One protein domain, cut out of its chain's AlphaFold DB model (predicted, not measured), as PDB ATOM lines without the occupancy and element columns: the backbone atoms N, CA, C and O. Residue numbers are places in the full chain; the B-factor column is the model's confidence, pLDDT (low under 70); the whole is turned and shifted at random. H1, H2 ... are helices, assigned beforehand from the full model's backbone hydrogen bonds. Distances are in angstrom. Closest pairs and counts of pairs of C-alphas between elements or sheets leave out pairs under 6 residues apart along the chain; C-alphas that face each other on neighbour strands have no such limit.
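Overview. This is residues 4 to 134 of the 206 residues of an uncharacterized protein of Candidatus Kentron sp. FW (UniProt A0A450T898). Two long helices, H1 and H3, run side by side in opposite ways as the core of a flat body, with H5 crossing them toward the beginning of H1 and the end of H3, and H6 covering their other ends. H5 and H6 spread like a V, the end of H5 near the beginning of H6, and two long loops reach outward: residues 67 to 83, which follow the short H4, and residues 104 to 115, between H5 and H6. The printed part has 131 residues with six named helices, H1 to H6 in order along the chain, and no named strand; the class is all helix. It is only just loose, close to compact, with a radius of gyration of the C-alphas of 17.0 A and spans of 50 by 38 by 19 A.

Along the chain. H1, residues 4 to 27, is 34.5 A from first to last C-alpha and begins at C-alpha 4 (-1.736, 11.793, -47.447). H3, residues 38 to 61, is 34.4 A long and begins at C-alpha 38 (26.428, 13.223, -33.391). H5, residues 84 to 103, measures 28.1 A and has a kink of 25 degrees near residue 97. H6, residues 116 to 134, measures 26.9 A and ends at C-alpha 134 (36.536, 9.545, -38.281). H2, residues 32 to 35, and H4, residues 63 to 66, have four residues each.

Arrangement. H1 and H3 touch, opposite ways at a steep tilt of 39 degrees; their closest C-alphas, of Ala 13 and Val 48, are 5.2 A apart. H5 touches H1 with residues 85 to 94 alone, the same way at a steep tilt of 57 degrees, closest at the C-alphas of Ala 8 and Cys 86, 4.6 A. H5 touches H3 at 71 degrees, only just about perpendicular, with the C-alphas of Thr 55 and Gly 93 closest at 3.7 A. H6 touches H3, opposite ways at a shallow tilt of 34.7 degrees, only just short of steep; the closest C-alphas are those of Val 40 and Ala 127, 4.8 A. H6 also touches H1, closest at the C-alphas of Ile 24 and Val 128, 6.1 A, and H2, closest at those of Ala 34 and Ala 131, 4.5 A. H5 and H6 only just touch, with 3 pairs of C-alphas within 8 A, the closest those of Leu 101 and Lys 117, 6.1 A. H4 and H5 only just touch, also with 3 pairs, the closest those of Leu 66 and Arg 85, 6.8 A; H4 and H1 are apart. Every O i to N i+4 pair is within hydrogen-bond range in H6, against 19 of 20 in H1, 18 of 20 in H3 and 14 of 16 in H5; H2 and H4 are too short for such a pair.

Size, cuts and confidence. The two C-alphas farthest apart, those of Gly 76 and Asp 110, are 53.8 A apart. The printed part has no cut. The links from H4 to H5, 17 residues, and from H5 to H6, 12 residues, are long. The mean pLDDT of the printed part of this predicted model is 74.0, and 44 printed residues are under 70: residues 28 to 35, 59, 62 to 82, 102 to 114 and 116.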
ATOM      1  N   GLU A   4      -2.613  11.211 -46.425       75.81
ATOM      2  CA  GLU A   4      -1.736  11.793 -47.447       75.81
ATOM      3  C   GLU A   4      -0.654  12.709 -46.864       75.81
ATOM      4  O   GLU A   4       0.487  12.680 -47.318       75.81
ATOM      5  N   MET A   5      -0.983  13.480 -45.825       80.56
ATOM      6  CA  MET A   5      -0.027  14.353 -45.143       80.56
ATOM      7  C   MET A   5       0.991  13.531 -44.346       80.56
ATOM      8  O   MET A   5       2.184  13.825 -44.372       80.56
ATOM      9  N   ILE A   6       0.542  12.454 -43.688       83.44
ATOM     10  CA  ILE A   6       1.438  11.503 -43.009       83.44
ATOM     11  C   ILE A   6       2.405  10.872 -44.021       83.44
ATOM     12  O   ILE A   6       3.613  10.813 -43.770       83.44
ATOM     13  N   CYS A   7       1.892  10.450 -45.181       84.19
ATOM     14  CA  CYS A   7       2.706   9.933 -46.279       84.19
ATOM     15  C   CYS A   7       3.729  10.974 -46.761       84.19
ATOM     16  O   CYS A   7       4.918  10.666 -46.851       84.19
ATOM     17  N   ALA A   8       3.299  12.214 -47.020       84.81
ATOM     18  CA  ALA A   8       4.160  13.262 -47.561       84.81
ATOM     19  C   ALA A   8       5.286  13.651 -46.591       84.81
ATOM     20  O   ALA A   8       6.439  13.767 -47.003       84.81
ATOM     21  N   ILE A   9       4.988  13.780 -45.295       86.56
ATOM     22  CA  ILE A   9       6.000  14.046 -44.261       86.56
ATOM     23  C   ILE A   9       7.001  12.887 -44.182       86.56
ATOM     24  O   ILE A   9       8.209  13.115 -44.117       86.56
ATOM     25  N   SER A  10       6.515  11.643 -44.247       86.56
ATOM     26  CA  SER A  10       7.376  10.453 -44.229       86.56
ATOM     27  C   SER A  10       8.306  10.416 -45.446       86.56
ATOM     28  O   SER A  10       9.505  10.169 -45.309       86.56
ATOM     29  N   ALA A  11       7.784  10.732 -46.633       86.00
ATOM     30  CA  ALA A  11       8.571  10.837 -47.857       86.00
ATOM     31  C   ALA A  11       9.584  11.996 -47.802       86.00
ATOM     32  O   ALA A  11      10.742  11.816 -48.180       86.00
ATOM     33  N   ALA A  12       9.202  13.157 -47.259       87.38
ATOM     34  CA  ALA A  12      10.103  14.293 -47.069       87.38
ATOM     35  C   ALA A  12      11.246  13.965 -46.096       87.38
ATOM     36  O   ALA A  12      12.399  14.338 -46.339       87.38
ATOM     37  N   ALA A  13      10.965  13.217 -45.025       87.81
ATOM     38  CA  ALA A  13      11.988  12.719 -44.111       87.81
ATOM     39  C   ALA A  13      12.957  11.754 -44.819       87.81
ATOM     40  O   ALA A  13      14.173  11.898 -44.675       87.81
ATOM     41  N   LEU A  14      12.449  10.833 -45.646       88.75
ATOM     42  CA  LEU A  14      13.286   9.928 -46.444       88.75
ATOM     43  C   LEU A  14      14.174  10.683 -47.445       88.75
ATOM     44  O   LEU A  14      15.374  10.411 -47.516       88.75
ATOM     45  N   PHE A  15      13.635  11.672 -48.166       87.06
ATOM     46  CA  PHE A  15      14.437  12.520 -49.056       87.06
ATOM     47  C   PHE A  15      15.489  13.319 -48.295       87.06
ATOM     48  O   PHE A  15      16.621  13.427 -48.758       87.06
ATOM     49  N   SER A  16      15.154  13.820 -47.108       88.06
ATOM     50  CA  SER A  16      16.101  14.527 -46.240       88.06
ATOM     51  C   SER A  16      17.273  13.634 -45.835       88.06
ATOM     52  O   SER A  16      18.426  14.050 -45.944       88.06
ATOM     53  N   ILE A  17      16.995  12.389 -45.428       87.12
ATOM     54  CA  ILE A  17      18.026  11.392 -45.109       87.12
ATOM     55  C   ILE A  17      18.914  11.135 -46.328       87.12
ATOM     56  O   ILE A  17      20.140  11.175 -46.211       87.12
ATOM     57  N   LEU A  18      18.308  10.910 -47.497       86.12
ATOM     58  CA  LEU A  18      19.044  10.635 -48.728       86.12
ATOM     59  C   LEU A  18      19.927  11.824 -49.138       86.12
ATOM     60  O   LEU A  18      21.099  11.627 -49.452       86.12
ATOM     61  N   LEU A  19      19.405  13.052 -49.085       85.00
ATOM     62  CA  LEU A  19      20.156  14.268 -49.405       85.00
ATOM     63  C   LEU A  19      21.358  14.448 -48.478       85.00
ATOM     64  O   LEU A  19      22.465  14.691 -48.953       85.00
ATOM     65  N   VAL A  20      21.163  14.278 -47.168       84.06
ATOM     66  CA  VAL A  20      22.249  14.374 -46.184       84.06
ATOM     67  C   VAL A  20      23.295  13.282 -46.418       84.06
ATOM     68  O   VAL A  20      24.493  13.569 -46.396       84.06
ATOM     69  N   ALA A  21      22.865  12.050 -46.699       82.69
ATOM     70  CA  ALA A  21      23.768  10.946 -47.003       82.69
ATOM     71  C   ALA A  21      24.598  11.219 -48.267       82.69
ATOM     72  O   ALA A  21      25.815  11.029 -48.238       82.69
ATOM     73  N   ILE A  22      23.975  11.704 -49.348       82.88
ATOM     74  CA  ILE A  22      24.659  12.064 -50.600       82.88
ATOM     75  C   ILE A  22      25.659  13.200 -50.361       82.88
ATOM     76  O   ILE A  22      26.819  13.097 -50.752       82.88
ATOM     77  N   ASP A  23      25.235  14.268 -49.690       79.88
ATOM     78  CA  ASP A  23      26.038  15.473 -49.469       79.88
ATOM     79  C   ASP A  23      27.264  15.205 -48.576       79.88
ATOM     80  O   ASP A  23      28.350  15.736 -48.823       79.88
ATOM     81  N   ILE A  24      27.128  14.327 -47.577       76.69
ATOM     82  CA  ILE A  24      28.260  13.879 -46.754       76.69
ATOM     83  C   ILE A  24      29.155  12.920 -47.540       76.69
ATOM     84  O   ILE A  24      30.372  13.112 -47.546       76.69
ATOM     85  N   SER A  25      28.582  11.932 -48.232       76.06
ATOM     86  CA  SER A  25      29.356  10.933 -48.990       76.06
ATOM     87  C   SER A  25      30.162  11.566 -50.125       76.06
ATOM     88  O   SER A  25      31.291  11.167 -50.380       76.06
ATOM     89  N   HIS A  26      29.633  12.607 -50.773       76.44
ATOM     90  CA  HIS A  26      30.356  13.337 -51.815       76.44
ATOM     91  C   HIS A  26      31.548  14.143 -51.261       76.44
ATOM     92  O   HIS A  26      32.490  14.449 -51.989       76.44
ATOM     93  N   LYS A  27      31.524  14.519 -49.975       71.62
ATOM     94  CA  LYS A  27      32.576  15.334 -49.333       71.62
ATOM     95  C   LYS A  27      33.546  14.532 -48.471       71.62
ATOM     96  O   LYS A  27      34.575  15.064 -48.063       71.62
ATOM     97  N   SER A  28      33.222  13.279 -48.189       59.53
ATOM     98  CA  SER A  28      34.019  12.353 -47.397       59.53
ATOM     99  C   SER A  28      34.181  11.073 -48.201       59.53
ATOM    100  O   SER A  28      33.260  10.267 -48.265       59.53
ATOM    101  N   SER A  29      35.371  10.839 -48.760       61.44
ATOM    102  CA  SER A  29      35.729   9.562 -49.399       61.44
ATOM    103  C   SER A  29      35.773   8.380 -48.417       61.44
ATOM    104  O   SER A  29      36.127   7.270 -48.804       61.44
ATOM    105  N   PHE A  30      35.463   8.609 -47.138       57.03
ATOM    106  CA  PHE A  30      35.648   7.651 -46.063       57.03
ATOM    107  C   PHE A  30      34.327   7.112 -45.492       57.03
ATOM    108  O   PHE A  30      33.390   7.872 -45.257       57.03
ATOM    109  N   SER A  31      34.348   5.787 -45.273       57.22
ATOM    110  CA  SER A  31      33.508   4.871 -44.477       57.22
ATOM    111  C   SER A  31      32.070   5.270 -44.111       57.22
ATOM    112  O   SER A  31      31.800   6.311 -43.522       57.22
ATOM    113  N   ARG A  32      31.134   4.329 -44.313       61.94
ATOM    114  CA  ARG A  32      29.710   4.432 -43.920       61.94
ATOM    115  C   ARG A  32      29.515   4.702 -42.420       61.94
ATOM    116  O   ARG A  32      28.499   5.274 -42.038       61.94
ATOM    117  N   VAL A  33      30.492   4.347 -41.579       60.12
ATOM    118  CA  VAL A  33      30.480   4.615 -40.126       60.12
ATOM    119  C   VAL A  33      30.537   6.120 -39.835       60.12
ATOM    120  O   VAL A  33      29.998   6.587 -38.831       60.12
ATOM    121  N   ALA A  34      31.093   6.914 -40.753       59.91
ATOM    122  CA  ALA A  34      31.156   8.363 -40.641       59.91
ATOM    123  C   ALA A  34      29.768   9.046 -40.660       59.91
ATOM    124  O   ALA A  34      29.643  10.164 -40.153       59.91
ATOM    125  N   LEU A  35      28.731   8.367 -41.177       65.12
ATOM    126  CA  LEU A  35      27.343   8.852 -41.217       65.12
ATOM    127  C   LEU A  35      26.621   8.753 -39.860       65.12
ATOM    128  O   LEU A  35      25.629   9.443 -39.652       65.12
ATOM    129  N   LEU A  36      27.119   7.946 -38.918       70.12
ATOM    130  CA  LEU A  36      26.493   7.719 -37.605       70.12
ATOM    131  C   LEU A  36      27.148   8.559 -36.497       70.12
ATOM    132  O   LEU A  36      27.419   8.075 -35.401       70.12
ATOM    133  N   ASN A  37      27.431   9.832 -36.779       71.69
ATOM    134  CA  ASN A  37      28.091  10.734 -35.834       71.69
ATOM    135  C   ASN A  37      27.134  11.811 -35.306       71.69
ATOM    136  O   ASN A  37      26.307  12.328 -36.048       71.69
ATOM    137  N   GLY A  38      27.293  12.221 -34.043       78.94
ATOM    138  CA  GLY A  38      26.428  13.223 -33.391       78.94
ATOM    139  C   GLY A  38      26.181  14.506 -34.209       78.94
ATOM    140  O   GLY A  38      25.026  14.887 -34.386       78.94
ATOM    141  N   PRO A  39      27.212  15.147 -34.794       80.88
ATOM    142  CA  PRO A  39      27.013  16.311 -35.664       80.88
ATOM    143  C   PRO A  39      26.238  16.011 -36.958       80.88
ATOM    144  O   PRO A  39      25.506  16.870 -37.441       80.88
ATOM    145  N   VAL A  40      26.368  14.795 -37.504       80.38
ATOM    146  CA  VAL A  40      25.575  14.338 -38.659       80.38
ATOM    147  C   VAL A  40      24.113  14.184 -38.258       80.38
ATOM    148  O   VAL A  40      23.245  14.654 -38.984       80.38
ATOM    149  N   PHE A  41      23.837  13.616 -37.080       84.81
ATOM    150  CA  PHE A  41      22.478  13.540 -36.540       84.81
ATOM    151  C   PHE A  41      21.864  14.920 -36.315       84.81
ATOM    152  O   PHE A  41      20.699  15.114 -36.646       84.81
ATOM    153  N   LEU A  42      22.632  15.890 -35.808       83.94
ATOM    154  CA  LEU A  42      22.143  17.258 -35.632       83.94
ATOM    155  C   LEU A  42      21.804  17.911 -36.979       83.94
ATOM    156  O   LEU A  42      20.727  18.481 -37.127       83.94
ATOM    157  N   TYR A  43      22.694  17.796 -37.970       84.56
ATOM    158  CA  TYR A  43      22.430  18.295 -39.321       84.56
ATOM    159  C   TYR A  43      21.198  17.617 -39.937       84.56
ATOM    160  O   TYR A  43      20.306  18.300 -40.435       84.56
ATOM    161  N   LEU A  44      21.107  16.290 -39.826       87.50
ATOM    162  CA  LEU A  44      19.967  15.517 -40.302       87.50
ATOM    163  C   LEU A  44      18.663  15.948 -39.626       87.50
ATOM    164  O   LEU A  44      17.671  16.150 -40.316       87.50
ATOM    165  N   ALA A  45      18.665  16.129 -38.306       86.62
ATOM    166  CA  ALA A  45      17.491  16.565 -37.560       86.62
ATOM    167  C   ALA A  45      17.004  17.937 -38.040       86.62
ATOM    168  O   ALA A  45      15.812  18.102 -38.288       86.62
ATOM    169  N   ILE A  46      17.916  18.895 -38.241       85.31
ATOM    170  CA  ILE A  46      17.563  20.228 -38.749       85.31
ATOM    171  C   ILE A  46      16.926  20.128 -40.143       85.31
ATOM    172  O   ILE A  46      15.877  20.729 -40.377       85.31
ATOM    173  N   VAL A  47      17.521  19.347 -41.049       86.31
ATOM    174  CA  VAL A  47      17.009  19.182 -42.421       86.31
ATOM    175  C   VAL A  47      15.659  18.459 -42.428       86.31
ATOM    176  O   VAL A  47      14.733  18.918 -43.091       86.31
ATOM    177  N   VAL A  48      15.505  17.377 -41.658       88.69
ATOM    178  CA  VAL A  48      14.243  16.624 -41.554       88.69
ATOM    179  C   VAL A  48      13.130  17.501 -40.986       88.69
ATOM    180  O   VAL A  48      12.040  17.528 -41.555       88.69
ATOM    181  N   ILE A  49      13.390  18.238 -39.902       87.88
ATOM    182  CA  ILE A  49      12.396  19.129 -39.286       87.88
ATOM    183  C   ILE A  49      12.012  20.245 -40.262       87.88
ATOM    184  O   ILE A  49      10.823  20.478 -40.482       87.88
ATOM    185  N   GLY A  50      12.998  20.892 -40.889       85.00
ATOM    186  CA  GLY A  50      12.770  21.973 -41.847       85.00
ATOM    187  C   GLY A  50      11.958  21.535 -43.066       85.00
ATOM    188  O   GLY A  50      10.949  22.159 -43.401       85.00
ATOM    189  N   ASN A  51      12.332  20.408 -43.674       87.38
ATOM    190  CA  ASN A  51      11.625  19.850 -44.825       87.38
ATOM    191  C   ASN A  51      10.229  19.340 -44.460       87.38
ATOM    192  O   ASN A  51       9.296  19.528 -45.240       87.38
ATOM    193  N   SER A  52      10.050  18.747 -43.276       87.06
ATOM    194  CA  SER A  52       8.728  18.318 -42.798       87.06
ATOM    195  C   SER A  52       7.804  19.517 -42.594       87.06
ATOM    196  O   SER A  52       6.668  19.504 -43.061       87.06
ATOM    197  N   PHE A  53       8.307  20.590 -41.975       86.12
ATOM    198  CA  PHE A  53       7.543  21.821 -41.775       86.12
ATOM    199  C   PHE A  53       7.175  22.494 -43.105       86.12
ATOM    200  O   PHE A  53       6.023  22.864 -43.318       86.12
ATOM    201  N   SER A  54       8.123  22.582 -44.041       85.62
ATOM    202  CA  SER A  54       7.869  23.098 -45.391       85.62
ATOM    203  C   SER A  54       6.849  22.245 -46.164       85.62
ATOM    204  O   SER A  54       5.966  22.772 -46.840       85.62
ATOM    205  N   THR A  55       6.900  20.919 -46.005       85.75
ATOM    206  CA  THR A  55       5.912  19.993 -46.587       85.75
ATOM    207  C   THR A  55       4.516  20.236 -46.017       85.75
ATOM    208  O   THR A  55       3.550  20.297 -46.774       85.75
ATOM    209  N   MET A  56       4.394  20.473 -44.705       84.62
ATOM    210  CA  MET A  56       3.113  20.847 -44.092       84.62
ATOM    211  C   MET A  56       2.576  22.166 -44.663       84.62
ATOM    212  O   MET A  56       1.404  22.242 -45.029       84.62
ATOM    213  N   LEU A  57       3.433  23.180 -44.814       82.69
ATOM    214  CA  LEU A  57       3.060  24.464 -45.421       82.69
ATOM    215  C   LEU A  57       2.711  24.354 -46.910       82.69
ATOM    216  O   LEU A  57       1.953  25.164 -47.431       82.69
ATOM    217  N   THR A  58       3.206  23.338 -47.612       78.94
ATOM    218  CA  THR A  58       2.883  23.148 -49.032       78.94
ATOM    219  C   THR A  58       1.382  22.918 -49.237       78.94
ATOM    220  O   THR A  58       0.820  23.412 -50.212       78.94
ATOM    221  N   SER A  59       0.704  22.263 -48.287       69.69
ATOM    222  CA  SER A  59      -0.760  22.088 -48.326       69.69
ATOM    223  C   SER A  59      -1.561  23.376 -48.224       69.69
ATOM    224  O   SER A  59      -2.680  23.414 -48.715       69.69
ATOM    225  N   THR A  60      -1.004  24.441 -47.649       73.19
ATOM    226  CA  THR A  60      -1.713  25.721 -47.536       73.19
ATOM    227  C   THR A  60      -1.427  26.665 -48.698       73.19
ATOM    228  O   THR A  60      -2.219  27.566 -48.952       73.19
ATOM    229  N   VAL A  61      -0.307  26.480 -49.405       70.69
ATOM    230  CA  VAL A  61       0.165  27.416 -50.444       70.69
ATOM    231  C   VAL A  61      -0.016  26.867 -51.861       70.69
ATOM    232  O   VAL A  61      -0.155  27.643 -52.802       70.69
ATOM    233  N   ALA A  62      -0.022  25.543 -52.036       68.06
ATOM    234  CA  ALA A  62      -0.052  24.893 -53.348       68.06
ATOM    235  C   ALA A  62      -1.312  24.041 -53.581       68.06
ATOM    236  O   ALA A  62      -1.312  23.191 -54.469       68.06
ATOM    237  N   ASP A  63      -2.383  24.258 -52.813       68.00
ATOM    238  CA  ASP A  63      -3.589  23.419 -52.870       68.00
ATOM    239  C   ASP A  63      -4.239  23.419 -54.269       68.00
ATOM    240  O   ASP A  63      -4.563  22.361 -54.808       68.00
ATOM    241  N   ASP A  64      -4.286  24.570 -54.947       66.88
ATOM    242  CA  ASP A  64      -4.797  24.689 -56.325       66.88
ATOM    243  C   ASP A  64      -3.968  23.899 -57.358       66.88
ATOM    244  O   ASP A  64      -4.500  23.352 -58.323       66.88
ATOM    245  N   LEU A  65      -2.650  23.800 -57.164       67.94
ATOM    246  CA  LEU A  65      -1.775  23.002 -58.033       67.94
ATOM    247  C   LEU A  65      -1.970  21.498 -57.771       67.94
ATOM    248  O   LEU A  65      -1.867  20.673 -58.681       67.94
ATOM    249  N   LEU A  66      -2.240  21.147 -56.514       64.69
ATOM    250  CA  LEU A  66      -2.232  19.779 -55.992       64.69
ATOM    251  C   LEU A  66      -3.616  19.125 -55.970       64.69
ATOM    252  O   LEU A  66      -3.723  17.932 -55.682       64.69
ATOM    253  N   THR A  67      -4.658  19.885 -56.295       66.62
ATOM    254  CA  THR A  67      -6.025  19.417 -56.576       66.62
ATOM    255  C   THR A  67      -6.257  19.140 -58.064       66.62
ATOM    256  O   THR A  67      -7.336  18.687 -58.447       66.62
ATOM    257  N   ASN A  68      -5.246  19.354 -58.916       69.12
ATOM    258  CA  ASN A  68      -5.331  19.048 -60.338       69.12
ATOM    259  C   ASN A  68      -5.655  17.550 -60.550       69.12
ATOM    260  O   ASN A  68      -4.968  16.694 -59.984       69.12
ATOM    261  N   PRO A  69      -6.656  17.210 -61.388       63.88
ATOM    262  CA  PRO A  69      -7.104  15.832 -61.606       63.88
ATOM    263  C   PRO A  69      -6.007  14.892 -62.125       63.88
ATOM    264  O   PRO A  69      -6.105  13.683 -61.939       63.88
ATOM    265  N   LEU A  70      -4.939  15.432 -62.719       64.75
ATOM    266  CA  LEU A  70      -3.764  14.673 -63.157       64.75
ATOM    267  C   LEU A  70      -2.968  14.073 -61.980       64.75
ATOM    268  O   LEU A  70      -2.271  13.076 -62.148       64.75
ATOM    269  N   PHE A  71      -3.107  14.654 -60.786       63.78
ATOM    270  CA  PHE A  71      -2.465  14.221 -59.541       63.78
ATOM    271  C   PHE A  71      -3.479  13.795 -58.471       63.78
ATOM    272  O   PHE A  71      -3.105  13.613 -57.311       63.78
ATOM    273  N   ALA A  72      -4.756  13.640 -58.839       60.78
ATOM    274  CA  ALA A  72      -5.794  13.211 -57.913       60.78
ATOM    275  C   ALA A  72      -5.497  11.807 -57.371       60.78
ATOM    276  O   ALA A  72      -5.010  10.925 -58.080       60.78
ATOM    277  N   ALA A  73      -5.796  11.605 -56.088       58.25
ATOM    278  CA  ALA A  73      -5.620  10.321 -55.435       58.25
ATOM    279  C   ALA A  73      -6.475   9.256 -56.131       58.25
ATOM    280  O   ALA A  73      -7.693   9.396 -56.242       58.25
ATOM    281  N   THR A  74      -5.846   8.174 -56.588       56.72
ATOM    282  CA  THR A  74      -6.567   6.983 -57.035       56.72
ATOM    283  C   THR A  74      -7.288   6.395 -55.828       56.72
ATOM    284  O   THR A  74      -6.670   5.808 -54.939       56.72
ATOM    285  N   THR A  75      -8.597   6.624 -55.762       52.50
ATOM    286  CA  THR A  75      -9.490   6.166 -54.698       52.50
ATOM    287  C   THR A  75      -9.594   4.646 -54.735       52.50
ATOM    288  O   THR A  75     -10.452   4.091 -55.415       52.50
ATOM    289  N   GLY A  76      -8.693   3.960 -54.044       51.16
ATOM    290  CA  GLY A  76      -8.716   2.505 -54.010       51.16
ATOM    291  C   GLY A  76      -7.432   1.927 -53.457       51.16
ATOM    292  O   GLY A  76      -6.684   1.331 -54.210       51.16
ATOM    293  N   GLU A  77      -7.163   2.181 -52.175       47.28
ATOM    294  CA  GLU A  77      -6.594   1.239 -51.194       47.28
ATOM    295  C   GLU A  77      -5.993   2.012 -50.012       47.28
ATOM    296  O   GLU A  77      -5.176   2.916 -50.162       47.28
ATOM    297  N   ALA A  78      -6.454   1.672 -48.809       46.28
ATOM    298  CA  ALA A  78      -6.259   2.410 -47.562       46.28
ATOM    299  C   ALA A  78      -4.885   2.192 -46.894       46.28
ATOM    300  O   ALA A  78      -4.779   2.215 -45.669       46.28
ATOM    301  N   TYR A  79      -3.825   2.000 -47.672       48.28
ATOM    302  CA  TYR A  79      -2.475   1.833 -47.135       48.28
ATOM    303  C   TYR A  79      -1.568   2.946 -47.638       48.28
ATOM    304  O   TYR A  79      -1.833   3.536 -48.680       48.28
ATOM    305  N   ALA A  80      -0.537   3.258 -46.852       52.88
ATOM    306  CA  ALA A  80       0.458   4.315 -47.043       52.88
ATOM    307  C   ALA A  80       1.323   4.123 -48.308       52.88
ATOM    308  O   ALA A  80       2.551   4.111 -48.256       52.88
ATOM    309  N   ASN A  81       0.677   3.934 -49.452       61.03
ATOM    310  CA  ASN A  81       1.292   3.887 -50.755       61.03
ATOM    311  C   ASN A  81       1.733   5.304 -51.103       61.03
ATOM    312  O   ASN A  81       1.001   6.273 -50.885       61.03
ATOM    313  N   LEU A  82       2.946   5.411 -51.638       66.56
ATOM    314  CA  LEU A  82       3.529   6.659 -52.109       66.56
ATOM    315  C   LEU A  82       2.724   7.158 -53.320       66.56
ATOM    316  O   LEU A  82       3.094   6.922 -54.469       66.56
ATOM    317  N   SER A  83       1.576   7.788 -53.066       74.56
ATOM    318  CA  SER A  83       0.724   8.315 -54.124       74.56
ATOM    319  C   SER A  83       1.470   9.427 -54.872       74.56
ATOM    320  O   SER A  83       2.290  10.129 -54.266       74.56
ATOM    321  N   PRO A  84       1.192   9.645 -56.170       76.62
ATOM    322  CA  PRO A  84       1.804  10.740 -56.924       76.62
ATOM    323  C   PRO A  84       1.638  12.097 -56.226       76.62
ATOM    324  O   PRO A  84       2.565  12.905 -56.200       76.62
ATOM    325  N   ARG A  85       0.486  12.307 -55.577       76.00
ATOM    326  CA  ARG A  85       0.189  13.494 -54.770       76.00
ATOM    327  C   ARG A  85       1.082  13.601 -53.534       76.00
ATOM    328  O   ARG A  85       1.676  14.649 -53.302       76.00
ATOM    329  N   CYS A  86       1.221  12.514 -52.773       79.25
ATOM    330  CA  CYS A  86       2.106  12.435 -51.607       79.25
ATOM    331  C   CYS A  86       3.568  12.727 -51.984       79.25
ATOM    332  O   CYS A  86       4.237  13.526 -51.323       79.25
ATOM    333  N   PHE A  87       4.048  12.133 -53.080       82.06
ATOM    334  CA  PHE A  87       5.385  12.399 -53.608       82.06
ATOM    335  C   PHE A  87       5.563  13.874 -53.982       82.06
ATOM    336  O   PHE A  87       6.567  14.478 -53.612       82.06
ATOM    337  N   LEU A  88       4.592  14.466 -54.683       82.19
ATOM    338  CA  LEU A  88       4.672  15.853 -55.133       82.19
ATOM    339  C   LEU A  88       4.643  16.841 -53.957       82.19
ATOM    340  O   LEU A  88       5.431  17.785 -53.948       82.19
ATOM    341  N   PHE A  89       3.819  16.584 -52.934       81.88
ATOM    342  CA  PHE A  89       3.839  17.334 -51.674       81.88
ATOM    343  C   PHE A  89       5.218  17.296 -51.013       81.88
ATOM    344  O   PHE A  89       5.766  18.341 -50.668       81.88
ATOM    345  N   ALA A  90       5.794  16.101 -50.869       84.06
ATOM    346  CA  ALA A  90       7.113  15.926 -50.273       84.06
ATOM    347  C   ALA A  90       8.213  16.608 -51.100       84.06
ATOM    348  O   ALA A  90       9.100  17.256 -50.548       84.06
ATOM    349  N   PHE A  91       8.143  16.494 -52.428       83.88
ATOM    350  CA  PHE A  91       9.081  17.126 -53.347       83.88
ATOM    351  C   PHE A  91       9.021  18.651 -53.216       83.88
ATOM    352  O   PHE A  91      10.026  19.284 -52.895       83.88
ATOM    353  N   ILE A  92       7.842  19.252 -53.386       83.19
ATOM    354  CA  ILE A  92       7.674  20.706 -53.269       83.19
ATOM    355  C   ILE A  92       8.062  21.180 -51.869       83.19
ATOM    356  O   ILE A  92       8.726  22.202 -51.758       83.19
ATOM    357  N   GLY A  93       7.740  20.430 -50.815       82.38
ATOM    358  CA  GLY A  93       8.160  20.753 -49.454       82.38
ATOM    359  C   GLY A  93       9.681  20.816 -49.302       82.38
ATOM    360  O   GLY A  93      10.208  21.821 -48.823       82.38
ATOM    361  N   VAL A  94      10.400  19.791 -49.765       82.81
ATOM    362  CA  VAL A  94      11.871  19.725 -49.687       82.81
ATOM    363  C   VAL A  94      12.539  20.830 -50.519       82.81
ATOM    364  O   VAL A  94      13.441  21.509 -50.035       82.81
ATOM    365  N   PHE A  95      12.090  21.066 -51.756       79.12
ATOM    366  CA  PHE A  95      12.673  22.111 -52.614       79.12
ATOM    367  C   PHE A  95      12.218  23.524 -52.227       79.12
ATOM    368  O   PHE A  95      12.977  24.487 -52.335       79.12
ATOM    369  N   GLY A  96      10.992  23.652 -51.731       76.38
ATOM    370  CA  GLY A  96      10.433  24.881 -51.185       76.38
ATOM    371  C   GLY A  96      11.162  25.319 -49.923       76.38
ATOM    372  O   GLY A  96      11.382  26.513 -49.745       76.38
ATOM    373  N   PHE A  97      11.644  24.378 -49.104       78.75
ATOM    374  CA  PHE A  97      12.435  24.698 -47.918       78.75
ATOM    375  C   PHE A  97      13.703  25.486 -48.274       78.75
ATOM    376  O   PHE A  97      14.002  26.487 -47.630       78.75
ATOM    377  N   GLU A  98      14.400  25.126 -49.354       74.81
ATOM    378  CA  GLU A  98      15.562  25.879 -49.852       74.81
ATOM    379  C   GLU A  98      15.205  27.309 -50.290       74.81
ATOM    380  O   GLU A  98      15.987  28.244 -50.098       74.81
ATOM    381  N   ILE A  99      14.018  27.506 -50.872       72.88
ATOM    382  CA  ILE A  99      13.516  28.838 -51.247       72.88
ATOM    383  C   ILE A  99      13.189  29.644 -49.987       72.88
ATOM    384  O   ILE A  99      13.605  30.797 -49.873       72.88
ATOM    385  N   ILE A 100      12.508  29.024 -49.024       72.31
ATOM    386  CA  ILE A 100      12.167  29.623 -47.733       72.31
ATOM    387  C   ILE A 100      13.449  30.043 -47.000       72.31
ATOM    388  O   ILE A 100      13.573  31.197 -46.600       72.31
ATOM    389  N   LEU A 101      14.456  29.171 -46.908       72.00
ATOM    390  CA  LEU A 101      15.744  29.484 -46.282       72.00
ATOM    391  C   LEU A 101      16.488  30.645 -46.952       72.00
ATOM    392  O   LEU A 101      17.217  31.369 -46.278       72.00
ATOM    393  N   LYS A 102      16.331  30.829 -48.268       69.19
ATOM    394  CA  LYS A 102      16.921  31.968 -48.993       69.19
ATOM    395  C   LYS A 102      16.212  33.291 -48.704       69.19
ATOM    396  O   LYS A 102      16.841  34.332 -48.852       69.19
ATOM    397  N   GLN A 103      14.935  33.248 -48.331       69.88
ATOM    398  CA  GLN A 103      14.108  34.433 -48.080       69.88
ATOM    399  C   GLN A 103      14.010  34.784 -46.586       69.88
ATOM    400  O   GLN A 103      13.776  35.938 -46.231       69.88
ATOM    401  N   ILE A 104      14.213  33.811 -45.691       64.88
ATOM    402  CA  ILE A 104      14.151  34.009 -44.241       64.88
ATOM    403  C   ILE A 104      15.507  34.511 -43.710       64.88
ATOM    404  O   ILE A 104      16.379  33.736 -43.319       64.88
ATOM    405  N   ASN A 105      15.641  35.834 -43.603       57.44
ATOM    406  CA  ASN A 105      16.658  36.494 -42.770       57.44
ATOM    407  C   ASN A 105      16.170  36.612 -41.314       57.44
ATOM    408  O   ASN A 105      16.033  37.707 -40.771       57.44
ATOM    409  N   VAL A 106      15.868  35.487 -40.659       55.72
ATOM    410  CA  VAL A 106      15.556  35.508 -39.219       55.72
ATOM    411  C   VAL A 106      16.865  35.592 -38.448       55.72
ATOM    412  O   VAL A 106      17.684  34.674 -38.474       55.72
ATOM    413  N   THR A 107      17.059  36.737 -37.798       53.38
ATOM    414  CA  THR A 107      18.170  37.014 -36.886       53.38
ATOM    415  C   THR A 107      17.724  36.640 -35.475       53.38
ATOM    416  O   THR A 107      16.770  37.225 -34.966       53.38
ATOM    417  N   PHE A 108      18.382  35.671 -34.835       53.50
ATOM    418  CA  PHE A 108      18.201  35.450 -33.398       53.50
ATOM    419  C   PHE A 108      19.136  36.399 -32.646       53.50
ATOM    420  O   PHE A 108      20.355  36.338 -32.797       53.50
ATOM    421  N   SER A 109      18.535  37.336 -31.914       53.69
ATOM    422  CA  SER A 109      19.233  38.410 -31.208       53.69
ATOM    423  C   SER A 109      20.130  37.874 -30.082       53.69
ATOM    424  O   SER A 109      19.826  36.850 -29.473       53.69
ATOM    425  N   ASP A 110      21.213  38.618 -29.833       48.94
ATOM    426  CA  ASP A 110      22.142  38.605 -28.682       48.94
ATOM    427  C   ASP A 110      23.468  37.820 -28.784       48.94
ATOM    428  O   ASP A 110      24.351  38.050 -27.961       48.94
ATOM    429  N   LEU A 111      23.710  37.000 -29.820       49.75
ATOM    430  CA  LEU A 111      24.992  36.265 -29.990       49.75
ATOM    431  C   LEU A 111      25.731  36.512 -31.324       49.75
ATOM    432  O   LEU A 111      26.746  35.876 -31.602       49.75
ATOM    433  N   GLY A 112      25.271  37.476 -32.127       53.59
ATOM    434  CA  GLY A 112      25.823  37.787 -33.451       53.59
ATOM    435  C   GLY A 112      24.923  37.306 -34.593       53.59
ATOM    436  O   GLY A 112      24.186  36.332 -34.464       53.59
ATOM    437  N   VAL A 113      24.945  38.038 -35.711       56.66
ATOM    438  CA  VAL A 113      24.033  37.850 -36.850       56.66
ATOM    439  C   VAL A 113      24.393  36.570 -37.607       56.66
ATOM    440  O   VAL A 113      25.258  36.580 -38.477       56.66
ATOM    441  N   LEU A 114      23.735  35.462 -37.273       57.88
ATOM    442  CA  LEU A 114      23.780  34.224 -38.052       57.88
ATOM    443  C   LEU A 114      22.370  33.905 -38.535       57.88
ATOM    444  O   LEU A 114      21.456  33.704 -37.732       57.88
ATOM    445  N   THR A 115      22.195  33.859 -39.855       72.50
ATOM    446  CA  THR A 115      20.933  33.445 -40.478       72.50
ATOM    447  C   THR A 115      20.704  31.946 -40.256       72.50
ATOM    448  O   THR A 115      21.651  31.192 -40.020       72.50
ATOM    449  N   ILE A 116      19.462  31.460 -40.375       69.62
ATOM    450  CA  ILE A 116      19.159  30.012 -40.307       69.62
ATOM    451  C   ILE A 116      20.026  29.224 -41.306       69.62
ATOM    452  O   ILE A 116      20.518  28.137 -41.003       69.62
ATOM    453  N   LYS A 117      20.289  29.808 -42.480       72.88
ATOM    454  CA  LYS A 117      21.193  29.248 -43.485       72.88
ATOM    455  C   LYS A 117      22.630  29.106 -42.971       72.88
ATOM    456  O   LYS A 117      23.273  28.093 -43.248       72.88
ATOM    457  N   ASP A 118      23.127  30.077 -42.210       75.69
ATOM    458  CA  ASP A 118      24.466  30.009 -41.620       75.69
ATOM    459  C   ASP A 118      24.548  28.930 -40.539       75.69
ATOM    460  O   ASP A 118      25.517  28.170 -40.513       75.69
ATOM    461  N   TRP A 119      23.505  28.784 -39.716       77.06
ATOM    462  CA  TRP A 119      23.392  27.693 -38.742       77.06
ATOM    463  C   TRP A 119      23.411  26.317 -39.416       77.06
ATOM    464  O   TRP A 119      24.191  25.445 -39.022       77.06
ATOM    465  N   ILE A 120      22.620  26.134 -40.480       78.94
ATOM    466  CA  ILE A 120      22.614  24.899 -41.282       78.94
ATOM    467  C   ILE A 120      23.993  24.663 -41.905       78.94
ATOM    468  O   ILE A 120      24.523  23.549 -41.847       78.94
ATOM    469  N   SER A 121      24.621  25.706 -42.457       82.94
ATOM    470  CA  SER A 121      25.962  25.594 -43.028       82.94
ATOM    471  C   SER A 121      27.009  25.228 -41.975       82.94
ATOM    472  O   SER A 121      27.948  24.498 -42.307       82.94
ATOM    473  N   LEU A 122      26.901  25.739 -40.750       82.81
ATOM    474  CA  LEU A 122      27.822  25.434 -39.659       82.81
ATOM    475  C   LEU A 122      27.663  23.975 -39.216       82.81
ATOM    476  O   LEU A 122      28.657  23.252 -39.131       82.81
ATOM    477  N   ALA A 123      26.418  23.522 -39.031       79.56
ATOM    478  CA  ALA A 123      26.101  22.132 -38.709       79.56
ATOM    479  C   ALA A 123      26.643  21.178 -39.785       79.56
ATOM    480  O   ALA A 123      27.345  20.216 -39.469       79.56
ATOM    481  N   LYS A 124      26.430  21.506 -41.065       82.56
ATOM    482  CA  LYS A 124      26.985  20.765 -42.206       82.56
ATOM    483  C   LYS A 124      28.514  20.724 -42.188       82.56
ATOM    484  O   LYS A 124      29.099  19.659 -42.365       82.56
ATOM    485  N   LYS A 125      29.187  21.861 -41.969       84.69
ATOM    486  CA  LYS A 125      30.661  21.914 -41.888       84.69
ATOM    487  C   LYS A 125      31.191  21.044 -40.746       84.69
ATOM    488  O   LYS A 125      32.134  20.287 -40.961       84.69
ATOM    489  N   ALA A 126      30.570  21.109 -39.569       79.81
ATOM    490  CA  ALA A 126      30.941  20.286 -38.420       79.81
ATOM    491  C   ALA A 126      30.728  18.786 -38.690       79.81
ATOM    492  O   ALA A 126      31.597  17.972 -38.371       79.81
ATOM    493  N   ALA A 127      29.611  18.428 -39.331       78.56
ATOM    494  CA  ALA A 127      29.308  17.067 -39.761       78.56
ATOM    495  C   ALA A 127      30.369  16.522 -40.726       78.56
ATOM    496  O   ALA A 127      30.942  15.462 -40.467       78.56
ATOM    497  N   VAL A 128      30.704  17.276 -41.778       80.88
ATOM    498  CA  VAL A 128      31.733  16.888 -42.758       80.88
ATOM    499  C   VAL A 128      33.108  16.770 -42.103       80.88
ATOM    500  O   VAL A 128      33.778  15.756 -42.273       80.88
ATOM    501  N   ALA A 129      33.526  17.761 -41.311       81.12
ATOM    502  CA  ALA A 129      34.827  17.732 -40.641       81.12
ATOM    503  C   ALA A 129      34.965  16.513 -39.717       81.12
ATOM    504  O   ALA A 129      36.015  15.868 -39.672       81.12
ATOM    505  N   ARG A 130      33.893  16.161 -38.995       78.69
ATOM    506  CA  ARG A 130      33.892  14.982 -38.126       78.69
ATOM    507  C   ARG A 130      33.902  13.683 -38.923       78.69
ATOM    508  O   ARG A 130      34.634  12.777 -38.535       78.69
ATOM    509  N   ALA A 131      33.137  13.609 -40.009       77.56
ATOM    510  CA  ALA A 131      33.112  12.453 -40.897       77.56
ATOM    511  C   ALA A 131      34.503  12.172 -41.487       77.56
ATOM    512  O   ALA A 131      35.008  11.058 -41.366       77.56
ATOM    513  N   VAL A 132      35.176  13.211 -41.996       80.50
ATOM    514  CA  VAL A 132      36.557  13.117 -42.494       80.50
ATOM    515  C   VAL A 132      37.507  12.663 -41.387       80.50
ATOM    516  O   VAL A 132      38.277  11.729 -41.590       80.50
ATOM    517  N   LYS A 133      37.430  13.263 -40.191       82.69
ATOM    518  CA  LYS A 133      38.289  12.871 -39.062       82.69
ATOM    519  C   LYS A 133      38.086  11.409 -38.655       82.69
ATOM    520  O   LYS A 133      39.064  10.717 -38.396       82.69
ATOM    521  N   ALA A 134      36.840  10.942 -38.584       79.12
ATOM    522  CA  ALA A 134      36.536   9.545 -38.281       79.12
ATOM    523  C   ALA A 134      37.110   8.607 -39.354       79.12
ATOM    524  O   ALA A 134      37.725   7.600 -39.014       79.12
TER     525      ALA A 134